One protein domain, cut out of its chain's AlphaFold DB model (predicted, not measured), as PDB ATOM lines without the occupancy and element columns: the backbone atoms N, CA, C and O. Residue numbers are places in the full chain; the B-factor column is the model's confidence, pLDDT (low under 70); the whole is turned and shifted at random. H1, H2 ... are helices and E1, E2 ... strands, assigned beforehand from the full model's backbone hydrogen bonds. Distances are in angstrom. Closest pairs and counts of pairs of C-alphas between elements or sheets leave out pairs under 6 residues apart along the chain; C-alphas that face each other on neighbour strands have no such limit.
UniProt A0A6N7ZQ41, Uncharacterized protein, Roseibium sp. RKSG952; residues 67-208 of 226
ATOM      1  N   LEU A  67     139.248 -20.775  75.475       68.69
ATOM      2  CA  LEU A  67     139.227 -19.736  76.526       68.69
ATOM      3  C   LEU A  67     138.264 -20.013  77.698       68.69
ATOM      4  O   LEU A  67     138.360 -19.384  78.752       68.69
ATOM      5  N   THR A  68     137.320 -20.938  77.512       62.56
ATOM      6  CA  THR A  68     136.326 -21.326  78.509       62.56
ATOM      7  C   THR A  68     136.633 -22.636  79.244       62.56
ATOM      8  O   THR A  68     135.904 -22.973  80.181       62.56
ATOM      9  N   SER A  69     137.680 -23.368  78.859       67.25
ATOM     10  CA  SER A  69     138.090 -24.617  79.508       67.25
ATOM     11  C   SER A  69     138.765 -24.364  80.861       67.25
ATOM     12  O   SER A  69     139.128 -23.236  81.196       67.25
ATOM     13  N   GLU A  70     138.920 -25.411  81.674       69.12
ATOM     14  CA  GLU A  70     139.577 -25.326  82.986       69.12
ATOM     15  C   GLU A  70     141.001 -24.760  82.902       69.12
ATOM     16  O   GLU A  70     141.348 -23.892  83.701       69.12
ATOM     17  N   ASN A  71     141.774 -25.184  81.899       70.50
ATOM     18  CA  ASN A  71     143.141 -24.714  81.658       70.50
ATOM     19  C   ASN A  71     143.230 -23.603  80.598       70.50
ATOM     20  O   ASN A  71     144.322 -23.124  80.301       70.50
ATOM     21  N   GLY A  72     142.097 -23.187  80.032       79.56
ATOM     22  CA  GLY A  72     142.036 -22.132  79.028       79.56
ATOM     23  C   GLY A  72     142.131 -20.732  79.621       79.56
ATOM     24  O   GLY A  72     142.402 -20.539  80.805       79.56
ATOM     25  N   GLY A  73     141.848 -19.739  78.789       88.00
ATOM     26  CA  GLY A  73     141.792 -18.337  79.194       88.00
ATOM     27  C   GLY A  73     143.168 -17.685  79.278       88.00
ATOM     28  O   GLY A  73     144.188 -18.285  78.941       88.00
ATOM     29  N   TYR A  74     143.165 -16.434  79.716       95.38
ATOM     30  CA  TYR A  74     144.351 -15.615  79.903       95.38
ATOM     31  C   TYR A  74     144.739 -15.673  81.371       95.38
ATOM     32  O   TYR A  74     143.936 -15.283  82.224       95.38
ATOM     33  N   TRP A  75     145.932 -16.179  81.662       96.88
ATOM     34  CA  TRP A  75     146.432 -16.191  83.024       96.88
ATOM     35  C   TRP A  75     147.485 -15.116  83.242       96.88
ATOM     36  O   TRP A  75     148.344 -14.920  82.386       96.88
ATOM     37  N   PHE A  76     147.426 -14.458  84.393       96.88
ATOM     38  CA  PHE A  76     148.304 -13.349  84.754       96.88
ATOM     39  C   PHE A  76     148.995 -13.645  86.078       96.88
ATOM     40  O   PHE A  76     148.334 -14.091  87.016       96.88
ATOM     41  N   ILE A  77     150.309 -13.423  86.127       96.12
ATOM     42  CA  ILE A  77     151.149 -13.603  87.315       96.12
ATOM     43  C   ILE A  77     151.505 -12.216  87.839       96.12
ATOM     44  O   ILE A  77     152.027 -11.400  87.089       96.12
ATOM     45  N   GLY A  78     151.237 -11.949  89.111       93.56
ATOM     46  CA  GLY A  78     151.572 -10.671  89.739       93.56
ATOM     47  C   GLY A  78     151.421 -10.729  91.252       93.56
ATOM     48  O   GLY A  78     151.209 -11.801  91.814       93.56
ATOM     49  N   GLY A  79     151.545  -9.584  91.919       93.50
ATOM     50  CA  GLY A  79     151.302  -9.481  93.358       93.50
ATOM     51  C   GLY A  79     149.810  -9.339  93.700       93.50
ATOM     52  O   GLY A  79     148.988  -9.104  92.808       93.50
ATOM     53  N   PRO A  80     149.440  -9.414  94.992       95.06
ATOM     54  CA  PRO A  80     148.054  -9.264  95.437       95.06
ATOM     55  C   PRO A  80     147.396  -7.953  94.998       95.06
ATOM     56  O   PRO A  80     146.261  -7.989  94.537       95.06
ATOM     57  N   LYS A  81     148.109  -6.818  95.014       92.88
ATOM     58  CA  LYS A  81     147.563  -5.533  94.537       92.88
ATOM     59  C   LYS A  81     147.194  -5.547  93.051       92.88
ATOM     60  O   LYS A  81     146.160  -5.010  92.675       92.88
ATOM     61  N   SER A  82     147.976  -6.218  92.200       93.19
ATOM     62  CA  SER A  82     147.611  -6.396  90.786       93.19
ATOM     63  C   SER A  82     146.332  -7.223  90.615       93.19
ATOM     64  O   SER A  82     145.615  -7.045  89.632       93.19
ATOM     65  N   ALA A  83     146.041  -8.131  91.550       95.50
ATOM     66  CA  ALA A  83     144.887  -9.025  91.497       95.50
ATOM     67  C   ALA A  83     143.637  -8.484  92.206       95.50
ATOM     68  O   ALA A  83     142.528  -8.775  91.774       95.50
ATOM     69  N   PHE A  84     143.783  -7.750  93.306       95.38
ATOM     70  CA  PHE A  84     142.672  -7.448  94.217       95.38
ATOM     71  C   PHE A  84     142.481  -5.954  94.487       95.38
ATOM     72  O   PHE A  84     141.763  -5.587  95.415       95.38
ATOM     73  N   ASP A  85     143.079  -5.095  93.663       92.81
ATOM     74  CA  ASP A  85     142.783  -3.666  93.626       92.81
ATOM     75  C   ASP A  85     141.886  -3.323  92.424       92.81
ATOM     76  O   ASP A  85     142.004  -3.905  91.344       92.81
ATOM     77  N   GLN A  86     140.980  -2.355  92.583       89.00
ATOM     78  CA  GLN A  86     140.075  -1.909  91.509       89.00
ATOM     79  C   GLN A  86     140.816  -1.330  90.286       89.00
ATOM     80  O   GLN A  86     140.311  -1.379  89.157       89.00
ATOM     81  N   TYR A  87     142.024  -0.815  90.505       89.38
ATOM     82  CA  TYR A  87     142.958  -0.315  89.502       89.38
ATOM     83  C   TYR A  87     144.101  -1.303  89.225       89.38
ATOM     84  O   TYR A  87     145.004  -0.983  88.456       89.38
ATOM     85  N   GLY A  88     144.045  -2.508  89.801       90.69
ATOM     86  CA  GLY A  88     145.041  -3.555  89.620       90.69
ATOM     87  C   GLY A  88     145.272  -3.888  88.145       90.69
ATOM     88  O   GLY A  88     144.332  -4.118  87.378       90.69
ATOM     89  N   ALA A  89     146.543  -3.902  87.751       93.31
ATOM     90  CA  ALA A  89     146.996  -4.241  86.410       93.31
ATOM     91  C   ALA A  89     148.360  -4.950  86.458       93.31
ATOM     92  O   ALA A  89     149.037  -4.980  87.492       93.31
ATOM     93  N   TYR A  90     148.739  -5.546  85.332       92.50
ATOM     94  CA  TYR A  90     149.922  -6.387  85.176       92.50
ATOM     95  C   TYR A  90     150.827  -5.818  84.090       92.50
ATOM     96  O   TYR A  90     150.340  -5.323  83.077       92.50
ATOM     97  N   LEU A  91     152.136  -5.928  84.287       87.44
ATOM     98  CA  LEU A  91     153.118  -5.632  83.241       87.44
ATOM     99  C   LEU A  91     153.300  -6.793  82.282       87.44
ATOM    100  O   LEU A  91     153.425  -6.601  81.078       87.44
ATOM    101  N   ASP A  92     153.310  -8.005  82.825       90.00
ATOM    102  CA  ASP A  92     153.517  -9.187  82.017       90.00
ATOM    103  C   ASP A  92     152.267  -9.514  81.200       90.00
ATOM    104  O   ASP A  92     151.126  -9.494  81.681       90.00
ATOM    105  N   LEU A  93     152.511  -9.870  79.940       94.44
ATOM    106  CA  LEU A  93     151.499 -10.389  79.033       94.44
ATOM    107  C   LEU A  93     150.899 -11.698  79.564       94.44
ATOM    108  O   LEU A  93     151.569 -12.469  80.258       94.44
ATOM    109  N   PRO A  94     149.657 -12.027  79.170       96.56
ATOM    110  CA  PRO A  94     149.034 -13.256  79.618       96.56
ATOM    111  C   PRO A  94     149.783 -14.505  79.146       96.56
ATOM    112  O   PRO A  94     150.338 -14.589  78.043       96.56
ATOM    113  N   VAL A  95     149.690 -15.547  79.966       97.00
ATOM    114  CA  VAL A  95     150.284 -16.864  79.732       97.00
ATOM    115  C   VAL A  95     149.231 -17.963  79.819       97.00
ATOM    116  O   VAL A  95     148.147 -17.778  80.373       97.00
ATOM    117  N   ARG A  96     149.534 -19.134  79.255       95.44
ATOM    118  CA  ARG A  96     148.715 -20.347  79.436       95.44
ATOM    119  C   ARG A  96     148.960 -20.933  80.824       95.44
ATOM    120  O   ARG A  96     150.061 -20.785  81.359       95.44
ATOM    121  N   ALA A  97     147.967 -21.629  81.375       94.94
ATOM    122  CA  ALA A  97     147.994 -22.126  82.749       94.94
ATOM    123  C   ALA A  97     149.259 -22.946  83.054       94.94
ATOM    124  O   ALA A  97     149.984 -22.665  84.002       94.94
ATOM    125  N   GLU A  98     149.569 -23.939  82.222       94.81
ATOM    126  CA  GLU A  98     150.719 -24.821  82.410       94.81
ATOM    127  C   GLU A  98     152.063 -24.106  82.228       94.81
ATOM    128  O   GLU A  98     153.020 -24.423  82.930       94.81
ATOM    129  N   CYS A  99     152.134 -23.109  81.338       96.31
ATOM    130  CA  CYS A  99     153.335 -22.292  81.174       96.31
ATOM    131  C   CYS A  99     153.566 -21.404  82.397       96.31
ATOM    132  O   CYS A  99     154.689 -21.337  82.887       96.31
ATOM    133  N   GLY A 100     152.513 -20.756  82.902       96.44
ATOM    134  CA  GLY A 100     152.607 -19.896  84.079       96.44
ATOM    135  C   GLY A 100     152.952 -20.675  85.344       96.44
ATOM    136  O   GLY A 100     153.882 -20.300  86.048       96.44
ATOM    137  N   ARG A 101     152.306 -21.825  85.586       96.50
ATOM    138  CA  ARG A 101     152.656 -22.714  86.712       96.50
ATOM    139  C   ARG A 101     154.089 -23.234  86.622       96.50
ATOM    140  O   ARG A 101     154.747 -23.378  87.645       96.50
ATOM    141  N   TYR A 102     154.579 -23.523  85.415       96.19
ATOM    142  CA  TYR A 102     155.986 -23.864  85.220       96.19
ATOM    143  C   TYR A 102     156.892 -22.686  85.592       96.19
ATOM    144  O   TYR A 102     157.791 -22.858  86.408       96.19
ATOM    145  N   ALA A 103     156.616 -21.484  85.073       95.88
ATOM    146  CA  ALA A 103     157.385 -20.281  85.390       95.88
ATOM    147  C   ALA A 103     157.405 -19.985  86.896       95.88
ATOM    148  O   ALA A 103     158.480 -19.761  87.445       95.88
ATOM    149  N   LEU A 104     156.261 -20.080  87.578       95.62
ATOM    150  CA  LEU A 104     156.149 -19.901  89.028       95.62
ATOM    151  C   LEU A 104     157.039 -20.864  89.816       95.62
ATOM    152  O   LEU A 104     157.526 -20.485  90.869       95.62
ATOM    153  N   ARG A 105     157.290 -22.076  89.303       94.75
ATOM    154  CA  ARG A 105     158.131 -23.098  89.951       94.75
ATOM    155  C   ARG A 105     159.623 -22.941  89.685       94.75
ATOM    156  O   ARG A 105     160.416 -23.397  90.502       94.75
ATOM    157  N   VAL A 106     160.011 -22.392  88.529       92.50
ATOM    158  CA  VAL A 106     161.411 -22.456  88.057       92.50
ATOM    159  C   VAL A 106     162.071 -21.104  87.831       92.50
ATOM    160  O   VAL A 106     163.297 -21.032  87.769       92.50
ATOM    161  N   CYS A 107     161.294 -20.034  87.655       91.06
ATOM    162  CA  CYS A 107     161.840 -18.710  87.403       91.06
ATOM    163  C   CYS A 107     162.457 -18.171  88.698       91.06
ATOM    164  O   CYS A 107     161.725 -18.011  89.672       91.06
ATOM    165  N   PRO A 108     163.755 -17.820  88.733       87.56
ATOM    166  CA  PRO A 108     164.372 -17.285  89.943       87.56
ATOM    167  C   PRO A 108     163.667 -16.039  90.494       87.56
ATOM    168  O   PRO A 108     163.549 -15.919  91.703       87.56
ATOM    169  N   PHE A 109     163.144 -15.163  89.626       86.31
ATOM    170  CA  PHE A 109     162.414 -13.951  90.030       86.31
ATOM    171  C   PHE A 109     161.041 -14.230  90.662       86.31
ATOM    172  O   PHE A 109     160.472 -13.352  91.301       86.31
ATOM    173  N   LEU A 110     160.497 -15.437  90.481       88.50
ATOM    174  CA  LEU A 110     159.200 -15.842  91.035       88.50
ATOM    175  C   LEU A 110     159.344 -16.855  92.179       88.50
ATOM    176  O   LEU A 110     158.571 -16.840  93.129       88.50
ATOM    177  N   ALA A 111     160.325 -17.751  92.075       87.31
ATOM    178  CA  ALA A 111     160.464 -18.912  92.943       87.31
ATOM    179  C   ALA A 111     161.500 -18.734  94.057       87.31
ATOM    180  O   ALA A 111     161.507 -19.534  94.984       87.31
ATOM    181  N   ILE A 112     162.398 -17.746  93.969       84.94
ATOM    182  CA  ILE A 112     163.438 -17.527  94.980       84.94
ATOM    183  C   ILE A 112     163.189 -16.179  95.670       84.94
ATOM    184  O   ILE A 112     163.181 -15.161  94.973       84.94
ATOM    185  N   PRO A 113     163.046 -16.157  97.009       82.12
ATOM    186  CA  PRO A 113     162.957 -14.931  97.796       82.12
ATOM    187  C   PRO A 113     164.106 -13.955  97.533       82.12
ATOM    188  O   PRO A 113     165.271 -14.355  97.480       82.12
ATOM    189  N   GLY A 114     163.788 -12.666  97.426       75.19
ATOM    190  CA  GLY A 114     164.778 -11.587  97.332       75.19
ATOM    191  C   GLY A 114     165.466 -11.472  95.968       75.19
ATOM    192  O   GLY A 114     166.325 -10.610  95.778       75.19
ATOM    193  N   MET A 115     165.085 -12.299  94.990       72.88
ATOM    194  CA  MET A 115     165.535 -12.147  93.608       72.88
ATOM    195  C   MET A 115     164.729 -11.041  92.926       72.88
ATOM    196  O   MET A 115     163.735 -11.291  92.246       72.88
ATOM    197  N   ALA A 116     165.176  -9.803  93.105       63.97
ATOM    198  CA  ALA A 116     164.571  -8.643  92.472       63.97
ATOM    199  C   ALA A 116     164.745  -8.681  90.941       63.97
ATOM    200  O   ALA A 116     165.839  -8.934  90.419       63.97
ATOM    201  N   MET A 117     163.674  -8.365  90.202       61.88
ATOM    202  CA  MET A 117     163.770  -8.116  88.757       61.88
ATOM    203  C   MET A 117     164.624  -6.881  88.434       61.88
ATOM    204  O   MET A 117     165.130  -6.768  87.319       61.88
ATOM    205  N   HIS A 118     164.888  -6.024  89.423       57.47
ATOM    206  CA  HIS A 118     165.751  -4.851  89.344       57.47
ATOM    207  C   HIS A 118     167.180  -5.242  88.937       57.47
ATOM    208  O   HIS A 118     168.020  -5.688  89.713       57.47
ATOM    209  N   GLY A 119     167.454  -5.163  87.637       54.62
ATOM    210  CA  GLY A 119     168.800  -4.964  87.116       54.62
ATOM    211  C   GLY A 119     168.998  -3.488  86.845       54.62
ATOM    212  O   GLY A 119     168.035  -2.732  86.813       54.62
ATOM    213  N   ASN A 120     170.236  -3.080  86.593       59.47
ATOM    214  CA  ASN A 120     170.461  -1.782  85.979       59.47
ATOM    215  C   ASN A 120     169.856  -1.828  84.556       59.47
ATOM    216  O   ASN A 120     170.451  -2.412  83.646       59.47
ATOM    217  N   LEU A 121     168.638  -1.297  84.421       63.69
ATOM    218  CA  LEU A 121     167.858  -1.275  83.186       63.69
ATOM    219  C   LEU A 121     168.565  -0.465  82.095       63.69
ATOM    220  O   LEU A 121     168.509  -0.857  80.935       63.69
ATOM    221  N   GLU A 122     169.337   0.565  82.459       64.56
ATOM    222  CA  GLU A 122     170.181   1.317  81.520       64.56
ATOM    223  C   GLU A 122     171.243   0.415  80.883       64.56
ATOM    224  O   GLU A 122     171.454   0.446  79.674       64.56
ATOM    225  N   LYS A 123     171.879  -0.466  81.669       66.94
ATOM    226  CA  LYS A 123     172.818  -1.464  81.137       66.94
ATOM    227  C   LYS A 123     172.113  -2.451  80.221       66.94
ATOM    228  O   LYS A 123     172.753  -2.947  79.298       66.94
ATOM    229  N   SER A 124     170.862  -2.805  80.507       68.81
ATOM    230  CA  SER A 124     170.066  -3.640  79.608       68.81
ATOM    231  C   SER A 124     169.772  -2.900  78.308       68.81
ATOM    232  O   SER A 124     170.157  -3.413  77.264       68.81
ATOM    233  N   GLN A 125     169.256  -1.670  78.360       69.56
ATOM    234  CA  GLN A 125     168.999  -0.838  77.181       69.56
ATOM    235  C   GLN A 125     170.260  -0.632  76.326       69.56
ATOM    236  O   GLN A 125     170.205  -0.782  75.113       69.56
ATOM    237  N   ALA A 126     171.420  -0.388  76.944       72.94
ATOM    238  CA  ALA A 126     172.690  -0.190  76.238       72.94
ATOM    239  C   ALA A 126     173.160  -1.408  75.416       72.94
ATOM    240  O   ALA A 126     173.996  -1.263  74.526       72.94
ATOM    241  N   ARG A 127     172.662  -2.616  75.717       77.19
ATOM    242  CA  ARG A 127     172.979  -3.845  74.964       77.19
ATOM    243  C   ARG A 127     171.934  -4.189  73.903       77.19
ATOM    244  O   ARG A 127     172.147  -5.137  73.146       77.19
ATOM    245  N   MET A 128     170.819  -3.465  73.874       75.25
ATOM    246  CA  MET A 128     169.692  -3.745  72.996       75.25
ATOM    247  C   MET A 128     169.766  -2.931  71.705       75.25
ATOM    248  O   MET A 128     170.347  -1.848  71.654       75.25
ATOM    249  N   ASP A 129     169.172  -3.454  70.636       66.31
ATOM    250  CA  ASP A 129     168.857  -2.654  69.449       66.31
ATOM    251  C   ASP A 129     167.753  -1.628  69.740       66.31
ATOM    252  O   ASP A 129     166.960  -1.790  70.668       66.31
ATOM    253  N   ASP A 130     167.658  -0.592  68.908       62.53
ATOM    254  CA  ASP A 130     166.691   0.508  69.067       62.53
ATOM    255  C   ASP A 130     165.218   0.043  69.003       62.53
ATOM    256  O   ASP A 130     164.297   0.783  69.340       62.53
ATOM    257  N   ASN A 131     164.986  -1.212  68.601       54.66
ATOM    258  CA  ASN A 131     163.671  -1.848  68.522       54.66
ATOM    259  C   ASN A 131     163.154  -2.400  69.865       54.66
ATOM    260  O   ASN A 131     162.013  -2.863  69.932       54.66
ATOM    261  N   TYR A 132     163.963  -2.380  70.928       57.62
ATOM    262  CA  TYR A 132     163.574  -2.887  72.243       57.62
ATOM    263  C   TYR A 132     163.212  -1.742  73.188       57.62
ATOM    264  O   TYR A 132     164.009  -0.836  73.430       57.62
ATOM    265  N   VAL A 133     162.013  -1.823  73.768       55.59
ATOM    266  CA  VAL A 133     161.589  -0.936  74.852       55.59
ATOM    267  C   VAL A 133     161.774  -1.685  76.159       55.59
ATOM    268  O   VAL A 133     161.038  -2.630  76.449       55.59
ATOM    269  N   VAL A 134     162.742  -1.255  76.963       57.06
ATOM    270  CA  VAL A 134     162.769  -1.632  78.373       57.06
ATOM    271  C   VAL A 134     161.582  -0.946  79.039       57.06
ATOM    272  O   VAL A 134     161.583   0.267  79.224       57.06
ATOM    273  N   GLN A 135     160.532  -1.710  79.346       54.09
ATOM    274  CA  GLN A 135     159.400  -1.168  80.089       54.09
ATOM    275  C   GLN A 135     159.834  -0.941  81.535       54.09
ATOM    276  O   GLN A 135     159.912  -1.870  82.338       54.09
ATOM    277  N   GLN A 136     160.158   0.309  81.840       51.34
ATOM    278  CA  GLN A 136     160.353   0.787  83.194       51.34
ATOM    279  C   GLN A 136     159.017   1.357  83.650       51.34
ATOM    280  O   GLN A 136     158.584   2.386  83.149       51.34
ATOM    281  N   ASN A 137     158.334   0.662  84.554       48.38
ATOM    282  CA  ASN A 137     157.117   1.188  85.147       48.38
ATOM    283  C   ASN A 137     157.363   1.482  86.627       48.38
ATOM    284  O   ASN A 137     157.664   0.581  87.406       48.38
ATOM    285  N   ASP A 138     157.202   2.748  86.999       39.81
ATOM    286  CA  ASP A 138     157.387   3.250  88.362       39.81
ATOM    287  C   ASP A 138     156.361   2.677  89.358       39.81
ATOM    288  O   ASP A 138     156.518   2.820  90.568       39.81
ATOM    289  N   THR A 139     155.314   1.996  88.873       43.72
ATOM    290  CA  THR A 139     154.337   1.290  89.714       43.72
ATOM    291  C   THR A 139     154.770  -0.129  90.093       43.72
ATOM    292  O   THR A 139     154.019  -0.833  90.771       43.72
ATOM    293  N   VAL A 140     155.939  -0.595  89.640       57.44
ATOM    294  CA  VAL A 140     156.513  -1.871  90.089       57.44
ATOM    295  C   VAL A 140     157.057  -1.686  91.488       57.44
ATOM    296  O   VAL A 140     157.933  -0.857  91.719       57.44
ATOM    297  N   ILE A 141     156.546  -2.476  92.429       57.88
ATOM    298  CA  ILE A 141     157.129  -2.515  93.766       57.88
ATOM    299  C   ILE A 141     158.613  -2.921  93.665       57.88
ATOM    300  O   ILE A 141     158.936  -3.882  92.961       57.88
ATOM    301  N   PRO A 142     159.527  -2.199  94.342       58.72
ATOM    302  CA  PRO A 142     160.966  -2.453  94.246       58.72
ATOM    303  C   PRO A 142     161.351  -3.836  94.792       58.72
ATOM    304  O   PRO A 142     162.347  -4.437  94.378       58.72
ATOM    305  N   ASP A 143     160.518  -4.371  95.678       68.94
ATOM    306  CA  ASP A 143     160.697  -5.678  96.280       68.94
ATOM    307  C   ASP A 143     159.791  -6.718  95.626       68.94
ATOM    308  O   ASP A 143     158.675  -6.444  95.182       68.94
ATOM    309  N   GLN A 144     160.287  -7.952  95.574       75.19
ATOM    310  CA  GLN A 144     159.467  -9.102  95.218       75.19
ATOM    311  C   GLN A 144     158.292  -9.190  96.208       75.19
ATOM    312  O   GLN A 144     158.531  -9.088  97.412       75.19
ATOM    313  N   PRO A 145     157.044  -9.388  95.746       83.31
ATOM    314  CA  PRO A 145     155.913  -9.488  96.656       83.31
ATOM    315  C   PRO A 145     156.057 -10.712  97.563       83.31
ATOM    316  O   PRO A 145     156.616 -11.738  97.160       83.31
ATOM    317  N   ASP A 146     155.485 -10.631  98.767       89.88
ATOM    318  CA  ASP A 146     155.509 -11.739  99.723       89.88
ATOM    319  C   ASP A 146     154.896 -13.007  99.141       89.88
ATOM    320  O   ASP A 146     155.392 -14.097  99.412       89.88
ATOM    321  N   ILE A 147     153.872 -12.871  98.300       94.50
ATOM    322  CA  ILE A 147     153.286 -13.961  97.525       94.50
ATOM    323  C   ILE A 147     153.018 -13.516  96.088       94.50
ATOM    324  O   ILE A 147     152.783 -12.339  95.811       94.50
ATOM    325  N   PHE A 148     152.944 -14.482  95.179       95.88
ATOM    326  CA  PHE A 148     152.392 -14.277  93.847       95.88
ATOM    327  C   PHE A 148     150.949 -14.770  93.778       95.88
ATOM    328  O   PHE A 148     150.581 -15.793  94.359       95.88
ATOM    329  N   VAL A 149     150.140 -14.057  93.006       97.06
ATOM    330  CA  VAL A 149     148.774 -14.421  92.657       97.06
ATOM    331  C   VAL A 149     148.727 -14.722  91.165       97.06
ATOM    332  O   VAL A 149     149.212 -13.950  90.337       97.06
ATOM    333  N   PHE A 150     148.150 -15.872  90.824       97.50
ATOM    334  CA  PHE A 150     147.985 -16.331  89.454       97.50
ATOM    335  C   PHE A 150     146.496 -16.409  89.121       97.50
ATOM    336  O   PHE A 150     145.788 -17.322  89.559       97.50
ATOM    337  N   VAL A 151     146.001 -15.411  88.388       96.25
ATOM    338  CA  VAL A 151     144.563 -15.237  88.126       96.25
ATOM    339  C   VAL A 151     144.197 -15.647  86.708       96.25
ATOM    340  O   VAL A 151     144.919 -15.353  85.760       96.25
ATOM    341  N   GLN A 152     143.043 -16.299  86.553       95.44
ATOM    342  CA  GLN A 152     142.485 -16.690  85.258       95.44
ATOM    343  C   GLN A 152     141.351 -15.749  84.847       95.44
ATOM    344  O   GLN A 152     140.290 -15.731  85.482       95.44
ATOM    345  N   ALA A 153     141.506 -15.074  83.713       93.81
ATOM    346  CA  ALA A 153     140.481 -14.227  83.116       93.81
ATOM    347  C   ALA A 153     140.071 -14.711  81.716       93.81
ATOM    348  O   ALA A 153     140.832 -15.355  80.993       93.81
ATOM    349  N   THR A 154     138.839 -14.400  81.303       91.56
ATOM    350  CA  THR A 154     138.362 -14.674  79.930       91.56
ATOM    351  C   THR A 154     138.556 -13.493  78.991       91.56
ATOM    352  O   THR A 154     138.508 -13.662  77.775       91.56
ATOM    353  N   LYS A 155     138.728 -12.298  79.556       92.62
ATOM    354  CA  LYS A 155     138.940 -11.031  78.861       92.62
ATOM    355  C   LYS A 155     139.898 -10.182  79.689       92.62
ATOM    356  O   LYS A 155     139.942 -10.320  80.911       92.62
ATOM    357  N   TYR A 156     140.632  -9.321  79.014       95.88
ATOM    358  CA  TYR A 156     141.473  -8.301  79.616       95.88
ATOM    359  C   TYR A 156     141.450  -7.073  78.708       95.88
ATOM    360  O   TYR A 156     141.170  -7.201  77.511       95.88
ATOM    361  N   GLU A 157     141.738  -5.914  79.278       95.56
ATOM    362  CA  GLU A 157     141.964  -4.674  78.546       95.56
ATOM    363  C   GLU A 157     143.452  -4.321  78.536       95.56
ATOM    364  O   GLU A 157     144.232  -4.783  79.375       95.56
ATOM    365  N   ILE A 158     143.838  -3.530  77.541       95.25
ATOM    366  CA  ILE A 158     145.198  -3.034  77.362       95.25
ATOM    367  C   ILE A 158     145.159  -1.546  77.671       95.25
ATOM    368  O   ILE A 158     144.440  -0.800  77.009       95.25
ATOM    369  N   ILE A 159     145.935  -1.130  78.660       91.69
ATOM    370  CA  ILE A 159     146.023   0.252  79.110       91.69
ATOM    371  C   ILE A 159     147.360   0.796  78.617       91.69
ATOM    372  O   ILE A 159     148.424   0.312  79.006       91.69
ATOM    373  N   GLN A 160     147.302   1.782  77.725       89.12
ATOM    374  CA  GLN A 160     148.483   2.527  77.298       89.12
ATOM    375  C   GLN A 160     148.805   3.573  78.365       89.12
ATOM    376  O   GLN A 160     147.919   4.305  78.804       89.12
ATOM    377  N   THR A 161     150.064   3.633  78.774       82.75
ATOM    378  CA  THR A 161     150.584   4.611  79.733       82.75
ATOM    379  C   THR A 161     151.775   5.329  79.111       82.75
ATOM    380  O   THR A 161     152.343   4.847  78.130       82.75
ATOM    381  N   GLU A 162     152.187   6.456  79.689       74.81
ATOM    382  CA  GLU A 162     153.400   7.168  79.254       74.81
ATOM    383  C   GLU A 162     154.649   6.267  79.320       74.81
ATOM    384  O   GLU A 162     155.527   6.358  78.466       74.81
ATOM    385  N   ASN A 163     154.664   5.325  80.271       70.69
ATOM    386  CA  ASN A 163     155.808   4.474  80.596       70.69
ATOM    387  C   ASN A 163     155.695   3.034  80.056       70.69
ATOM    388  O   ASN A 163     156.496   2.164  80.401       70.69
ATOM    389  N   GLY A 164     154.706   2.748  79.205       78.00
ATOM    390  CA  GLY A 164     154.536   1.428  78.597       78.00
ATOM    391  C   GLY A 164     153.099   0.925  78.598       78.00
ATOM    392  O   GLY A 164     152.141   1.698  78.595       78.00
ATOM    393  N   VAL A 165     152.948  -0.399  78.569       85.62
ATOM    394  CA  VAL A 165     151.651  -1.062  78.412       85.62
ATOM    395  C   VAL A 165     151.326  -1.862  79.662       85.62
ATOM    396  O   VAL A 165     152.134  -2.665  80.114       85.62
ATOM    397  N   LEU A 166     150.120  -1.673  80.186       90.44
ATOM    398  CA  LEU A 166     149.568  -2.473  81.267       90.44
ATOM    399  C   LEU A 166     148.436  -3.365  80.753       90.44
ATOM    400  O   LEU A 166     147.679  -2.996  79.854       90.44
ATOM    401  N   TYR A 167     148.287  -4.532  81.367       94.44
ATOM    402  CA  TYR A 167     147.243  -5.500  81.064       94.44
ATOM    403  C   TYR A 167     146.340  -5.666  82.276       94.44
ATOM    404  O   TYR A 167     146.787  -6.091  83.342       94.44
ATOM    405  N   LYS A 168     145.054  -5.356  82.122       95.62
ATOM    406  CA  LYS A 168     144.087  -5.447  83.216       95.62
ATOM    407  C   LYS A 168     143.081  -6.574  82.961       95.62
ATOM    408  O   LYS A 168     142.225  -6.450  82.082       95.62
ATOM    409  N   PRO A 169     143.170  -7.707  83.681       95.75
ATOM    410  CA  PRO A 169     142.197  -8.784  83.561       95.75
ATOM    411  C   PRO A 169     140.836  -8.372  84.123       95.75
ATOM    412  O   PRO A 169     140.743  -7.784  85.197       95.75
ATOM    413  N   HIS A 170     139.758  -8.746  83.434       94.19
ATOM    414  CA  HIS A 170     138.406  -8.456  83.905       94.19
ATOM    415  C   HIS A 170     138.000  -9.436  85.013       94.19
ATOM    416  O   HIS A 170     137.925 -10.650  84.786       94.19
ATOM    417  N   ALA A 171     137.685  -8.898  86.189       91.69
ATOM    418  CA  ALA A 171     137.004  -9.615  87.260       91.69
ATOM    419  C   ALA A 171     135.489  -9.771  86.948       91.69
ATOM    420  O   ALA A 171     134.943  -9.004  86.149       91.69
ATOM    421  N   PRO A 172     134.782 -10.757  87.539       93.56
ATOM    422  CA  PRO A 172     135.303 -11.779  88.443       93.56
ATOM    423  C   PRO A 172     136.114 -12.850  87.700       93.56
ATOM    424  O   PRO A 172     135.668 -13.431  86.701       93.56
ATOM    425  N   TYR A 173     137.295 -13.148  88.236       94.31
ATOM    426  CA  TYR A 173     138.206 -14.175  87.756       94.31
ATOM    427  C   TYR A 173     137.565 -15.554  87.821       94.31
ATOM    428  O   TYR A 173     136.770 -15.880  88.704       94.31
ATOM    429  N   ARG A 174     137.925 -16.416  86.876       92.00
ATOM    430  CA  ARG A 174     137.457 -17.804  86.883       92.00
ATOM    431  C   ARG A 174     138.140 -18.631  87.959       92.00
ATOM    432  O   ARG A 174     137.507 -19.536  88.504       92.00
ATOM    433  N   ARG A 175     139.418 -18.338  88.206       92.62
ATOM    434  CA  ARG A 175     140.290 -18.999  89.173       92.62
ATOM    435  C   ARG A 175     141.315 -18.015  89.703       92.62
ATOM    436  O   ARG A 175     141.694 -17.076  89.005       92.62
ATOM    437  N   VAL A 176     141.755 -18.302  90.916       95.75
ATOM    438  CA  VAL A 176     142.831 -17.623  91.621       95.75
ATOM    439  C   VAL A 176     143.684 -18.719  92.248       95.75
ATOM    440  O   VAL A 176     143.149 -19.644  92.863       95.75
ATOM    441  N   GLU A 177     144.993 -18.644  92.054       96.94
ATOM    442  CA  GLU A 177     145.974 -19.491  92.727       96.94
ATOM    443  C   GLU A 177     146.973 -18.599  93.465       96.94
ATOM    444  O   GLU A 177     147.342 -17.540  92.959       96.94
ATOM    445  N   PHE A 178     147.423 -19.039  94.636       97.50
ATOM    446  CA  PHE A 178     148.424 -18.342  95.439       97.50
ATOM    447  C   PHE A 178     149.720 -19.139  95.442       97.50
ATOM    448  O   PHE A 178     149.694 -20.371  95.498       97.50
ATOM    449  N   TRP A 179     150.847 -18.443  95.361       97.25
ATOM    450  CA  TRP A 179     152.156 -19.056  95.193       97.25
ATOM    451  C   TRP A 179     153.199 -18.378  96.076       97.25
ATOM    452  O   TRP A 179     153.271 -17.152  96.134       97.25
ATOM    453  N   LYS A 180     154.031 -19.192  96.723       94.75
ATOM    454  CA  LYS A 180     155.188 -18.773  97.515       94.75
ATOM    455  C   LYS A 180     156.362 -19.689  97.206       94.75
ATOM    456  O   LYS A 180     156.216 -20.908  97.257       94.75
ATOM    457  N   ASP A 181     157.507 -19.102  96.876       93.00
ATOM    458  CA  ASP A 181     158.799 -19.789  96.752       93.00
ATOM    459  C   ASP A 181     158.738 -21.057  95.881       93.00
ATOM    460  O   ASP A 181     159.156 -22.152  96.256       93.00
ATOM    461  N   GLY A 182     158.105 -20.935  94.711       92.25
ATOM    462  CA  GLY A 182     157.956 -22.042  93.768       92.25
ATOM    463  C   GLY A 182     156.831 -23.030  94.076       92.25
ATOM    464  O   GLY A 182     156.590 -23.941  93.283       92.25
ATOM    465  N   SER A 183     156.112 -22.855  95.182       94.38
ATOM    466  CA  SER A 183     155.064 -23.764  95.641       94.38
ATOM    467  C   SER A 183     153.703 -23.084  95.667       94.38
ATOM    468  O   SER A 183     153.577 -21.918  96.030       94.38
ATOM    469  N   GLN A 184     152.665 -23.823  95.281       96.25
ATOM    470  CA  GLN A 184     151.292 -23.352  95.428       96.25
ATOM    471  C   GLN A 184     150.873 -23.487  96.895       96.25
ATOM    472  O   GLN A 184     151.094 -24.538  97.497       96.25
ATOM    473  N   ILE A 185     150.253 -22.443  97.435       97.00
ATOM    474  CA  ILE A 185     149.725 -22.375  98.803       97.00
ATOM    475  C   ILE A 185     148.207 -22.164  98.772       97.00
ATOM    476  O   ILE A 185     147.646 -21.772  97.739       97.00
ATOM    477  N   ASP A 186     147.525 -22.441  99.881       96.50
ATOM    478  CA  ASP A 186     146.094 -22.156  99.990       96.50
ATOM    479  C   ASP A 186     145.799 -20.698 100.379       96.50
ATOM    480  O   ASP A 186     146.683 -19.880 100.640       96.50
ATOM    481  N   PHE A 187     144.509 -20.360 100.379       95.56
ATOM    482  CA  PHE A 187     144.031 -19.019 100.695       95.56
ATOM    483  C   PHE A 187     144.261 -18.619 102.159       95.56
ATOM    484  O   PHE A 187     144.437 -17.439 102.449       95.56
ATOM    485  N   GLN A 188     144.259 -19.567 103.098       95.12
ATOM    486  CA  GLN A 188     144.535 -19.248 104.496       95.12
ATOM    487  C   GLN A 188     145.997 -18.838 104.657       95.12
ATOM    488  O   GLN A 188     146.266 -17.752 105.162       95.12
ATOM    489  N   GLN A 189     146.914 -19.644 104.127       96.31
ATOM    490  CA  GLN A 189     148.343 -19.338 104.123       96.31
ATOM    491  C   GLN A 189     148.631 -18.007 103.414       96.31
ATOM    492  O   GLN A 189     149.419 -17.202 103.896       96.31
ATOM    493  N   ALA A 190     147.967 -17.740 102.284       96.50
ATOM    494  CA  ALA A 190     148.133 -16.487 101.548       96.50
ATOM    495  C   ALA A 190     147.734 -15.247 102.370       96.50
ATOM    496  O   ALA A 190     148.425 -14.232 102.303       96.50
ATOM    497  N   ARG A 191     146.648 -15.327 103.152       95.31
ATOM    498  CA  ARG A 191     146.195 -14.235 104.034       95.31
ATOM    499  C   ARG A 191     147.153 -13.977 105.187       95.31
ATOM    500  O   ARG A 191     147.424 -12.826 105.498       95.31
ATOM    501  N   GLU A 192     147.689 -15.041 105.782       96.00
ATOM    502  CA  GLU A 192     148.679 -14.943 106.862       96.00
ATOM    503  C   GLU A 192     149.980 -14.270 106.392       96.00
ATOM    504  O   GLU A 192     150.662 -13.621 107.182       96.00
ATOM    505  N   LEU A 193     150.313 -14.404 105.104       94.94
ATOM    506  CA  LEU A 193     151.534 -13.861 104.510       94.94
ATOM    507  C   LEU A 193     151.380 -12.450 103.927       94.94
ATOM    508  O   LEU A 193     152.392 -11.808 103.675       94.94
ATOM    509  N   SER A 194     150.161 -11.975 103.655       94.06
ATOM    510  CA  SER A 194     149.958 -10.690 102.979       94.06
ATOM    511  C   SER A 194     148.612 -10.050 103.315       94.06
ATOM    512  O   SER A 194     147.552 -10.575 102.971       94.06
ATOM    513  N   ASN A 195     148.660  -8.825 103.842       92.81
ATOM    514  CA  ASN A 195     147.470  -8.009 104.119       92.81
ATOM    515  C   ASN A 195     146.749  -7.526 102.847       92.81
ATOM    516  O   ASN A 195     145.565  -7.211 102.901       92.81
ATOM    517  N   ASP A 196     147.434  -7.507 101.699       93.31
ATOM    518  CA  ASP A 196     146.849  -7.114 100.406       93.31
ATOM    519  C   ASP A 196     145.985  -8.223  99.763       93.31
ATOM    520  O   ASP A 196     145.408  -8.048  98.689       93.31
ATOM    521  N   VAL A 197     145.913  -9.400 100.389       95.44
ATOM    522  CA  VAL A 197     145.003 -10.483  99.994       95.44
ATOM    523  C   VAL A 197     143.642 -10.244 100.665       95.44
ATOM    524  O   VAL A 197     143.617  -9.791 101.806       95.44
ATOM    525  N   PRO A 198     142.498 -10.560 100.021       95.75
ATOM    526  CA  PRO A 198     141.199 -10.581 100.691       95.75
ATOM    527  C   PRO A 198     141.261 -11.363 102.003       95.75
ATOM    528  O   PRO A 198     141.738 -12.491 102.017       95.75
ATOM    529  N   GLN A 199     140.783 -10.788 103.100       95.62
ATOM    530  CA  GLN A 199     140.899 -11.372 104.436       95.62
ATOM    531  C   GLN A 199     139.739 -12.326 104.756       95.62
ATOM    532  O   GLN A 199     139.850 -13.170 105.648       95.62
ATOM    533  N   THR A 200     138.655 -12.280 103.977       93.62
ATOM    534  CA  THR A 200     137.501 -13.188 104.092       93.62
ATOM    535  C   THR A 200     137.154 -13.882 102.771       93.62
ATOM    536  O   THR A 200     137.484 -13.402 101.683       93.62
ATOM    537  N   ASP A 201     136.443 -15.012 102.853       91.75
ATOM    538  CA  ASP A 201     135.902 -15.695 101.670       91.75
ATOM    539  C   ASP A 201     134.916 -14.784 100.917       91.75
ATOM    540  O   ASP A 201     134.841 -14.814  99.690       91.75
ATOM    541  N   GLU A 202     134.166 -13.953 101.641       91.50
ATOM    542  CA  GLU A 202     133.201 -12.987 101.113       91.50
ATOM    543  C   GLU A 202     133.883 -11.895 100.288       91.50
ATOM    544  O   GLU A 202     133.411 -11.554  99.201       91.50
ATOM    545  N   GLU A 203     135.015 -11.375 100.763       92.94
ATOM    546  CA  GLU A 203     135.839 -10.436 100.002       92.94
ATOM    547  C   GLU A 203     136.435 -11.105  98.762       92.94
ATOM    548  O   GLU A 203     136.376 -10.537  97.670       92.94
ATOM    549  N   LEU A 204     136.931 -12.342  98.882       92.94
ATOM    550  CA  LEU A 204     137.494 -13.072  97.745       92.94
ATOM    551  C   LEU A 204     136.439 -13.399  96.671       92.94
ATOM    552  O   LEU A 204     136.737 -13.356  95.474       92.94
ATOM    553  N   LYS A 205     135.188 -13.671  97.065       91.81
ATOM    554  CA  LYS A 205     134.055 -13.895  96.143       91.81
ATOM    555  C   LYS A 205     133.742 -12.675  95.272       91.81
ATOM    556  O   LYS A 205     133.191 -12.846  94.186       91.81
ATOM    557  N   ARG A 206     134.116 -11.455  95.688       91.25
ATOM    558  CA  ARG A 206     133.998 -10.254  94.832       91.25
ATOM    559  C   ARG A 206     134.923 -10.337  93.618       91.25
ATOM    560  O   ARG A 206     134.588  -9.841  92.546       91.25
ATOM    561  N   TRP A 207     136.057 -11.011  93.782       91.44
ATOM    562  CA  TRP A 207     137.109 -11.109  92.778       91.44
ATOM    563  C   TRP A 207     137.059 -12.387  91.956       91.44
ATOM    564  O   TRP A 207     137.555 -12.385  90.835       91.44
ATOM    565  N   CYS A 208     136.470 -13.478  92.454       88.62
ATOM    566  CA  CYS A 208     136.469 -14.752  91.741       88.62
ATOM    567  C   CYS A 208     135.131 -15.502  91.788       88.62
ATOM    568  O   CYS A 208     134.401 -15.489  92.773       88.62
TER     569      CYS A 208
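What this domain is: This is residues 67 to 208 of the 226 residues of an uncharacterized protein of Roseibium sp. RKSG952 (UniProt A0A6N7ZQ41). What does the model look like? A strongly twisted sheet of E1, E2, E5 and E6 makes the core, with H2 over one face and H1 and H5 over the other. The hairpin of E3 and E4 reaches out from one end of this sheet, and a long loop bearing H4 reaches farther, its residues 126 to 131 sticking out. What is it built of? The printed part has 142 residues, with six named helices and six named strands in the order E1 H1 H2 H3 H4 E2 E3 E4 E5 E6 H5 H6; the class is mixed, with under half of the residues in named elements. The core sheet, in the order E1, E2, E5, E6, is antiparallel; the whole is compact, with a radius of gyration of the C-alphas of 15.3 A and spans of 47 by 30 by 26 A.

Where its parts are: Where do the first elements lie? E1, residues 74 to 78, begins at C-alpha 74 (144.351, -15.615, 79.903). H1 is residues 80 to 84, H2 97 to 106 and 14.4 A long, H3 108 to 111, H4 121 to 125. What follows? E2 is residues 148 to 153, 16.0 A; E3 156 to 161, 15.8 A; E4 164 to 169, 16.8 A; E5 175 to 180, 17.1 A; E6 183 to 185. H5 is residues 187 to 193, and H6, residues 201 to 207, ends at C-alpha 207 (137.109, -11.109, 92.778).

How they stand to each other: Which atoms pair the strands? N 76 and O 151 of E1 and E2 are 3.0 A apart, N 150 and O 177 of E2 and E5 2.8 A, and N 185 and O 178 of the hairpin E5 and E6 2.9 A. In the hairpin E3 and E4, N 159 and O 166 are 2.8 A apart. Which helices are on the core sheet? H2 runs along the strands over E2 and E5, at a height of 8.7 A. On the opposite face, H1 is over E2 at 8.5 A and H5 over E5 at 9.7 A. H3 only grazes the sheet with residues 110 to 111. What of H4, H6 and the helix backbones? H4 is not on the sheet; H6 only just is not, with 4 pairs of C-alphas within 10 A. Every O i to N i+4 pair is within hydrogen-bond range in H1, H2, H4 and H5; H6 has 1 of 3, beside 4 of 4 O i to N i+3 pairs, and H3 is too short for an i+4 pair.

The domain as a whole: How far does it reach? The two C-alphas farthest apart, those of Asp 129 and Glu 202, are 48.8 A apart; the printed part has no cut. Which links are long? H1 to H2, 12 residues, and H4 to E2, 22 residues. Where is confidence low? Residues 67 to 70, 116 to 125 and 129 to 143 have pLDDT under 70.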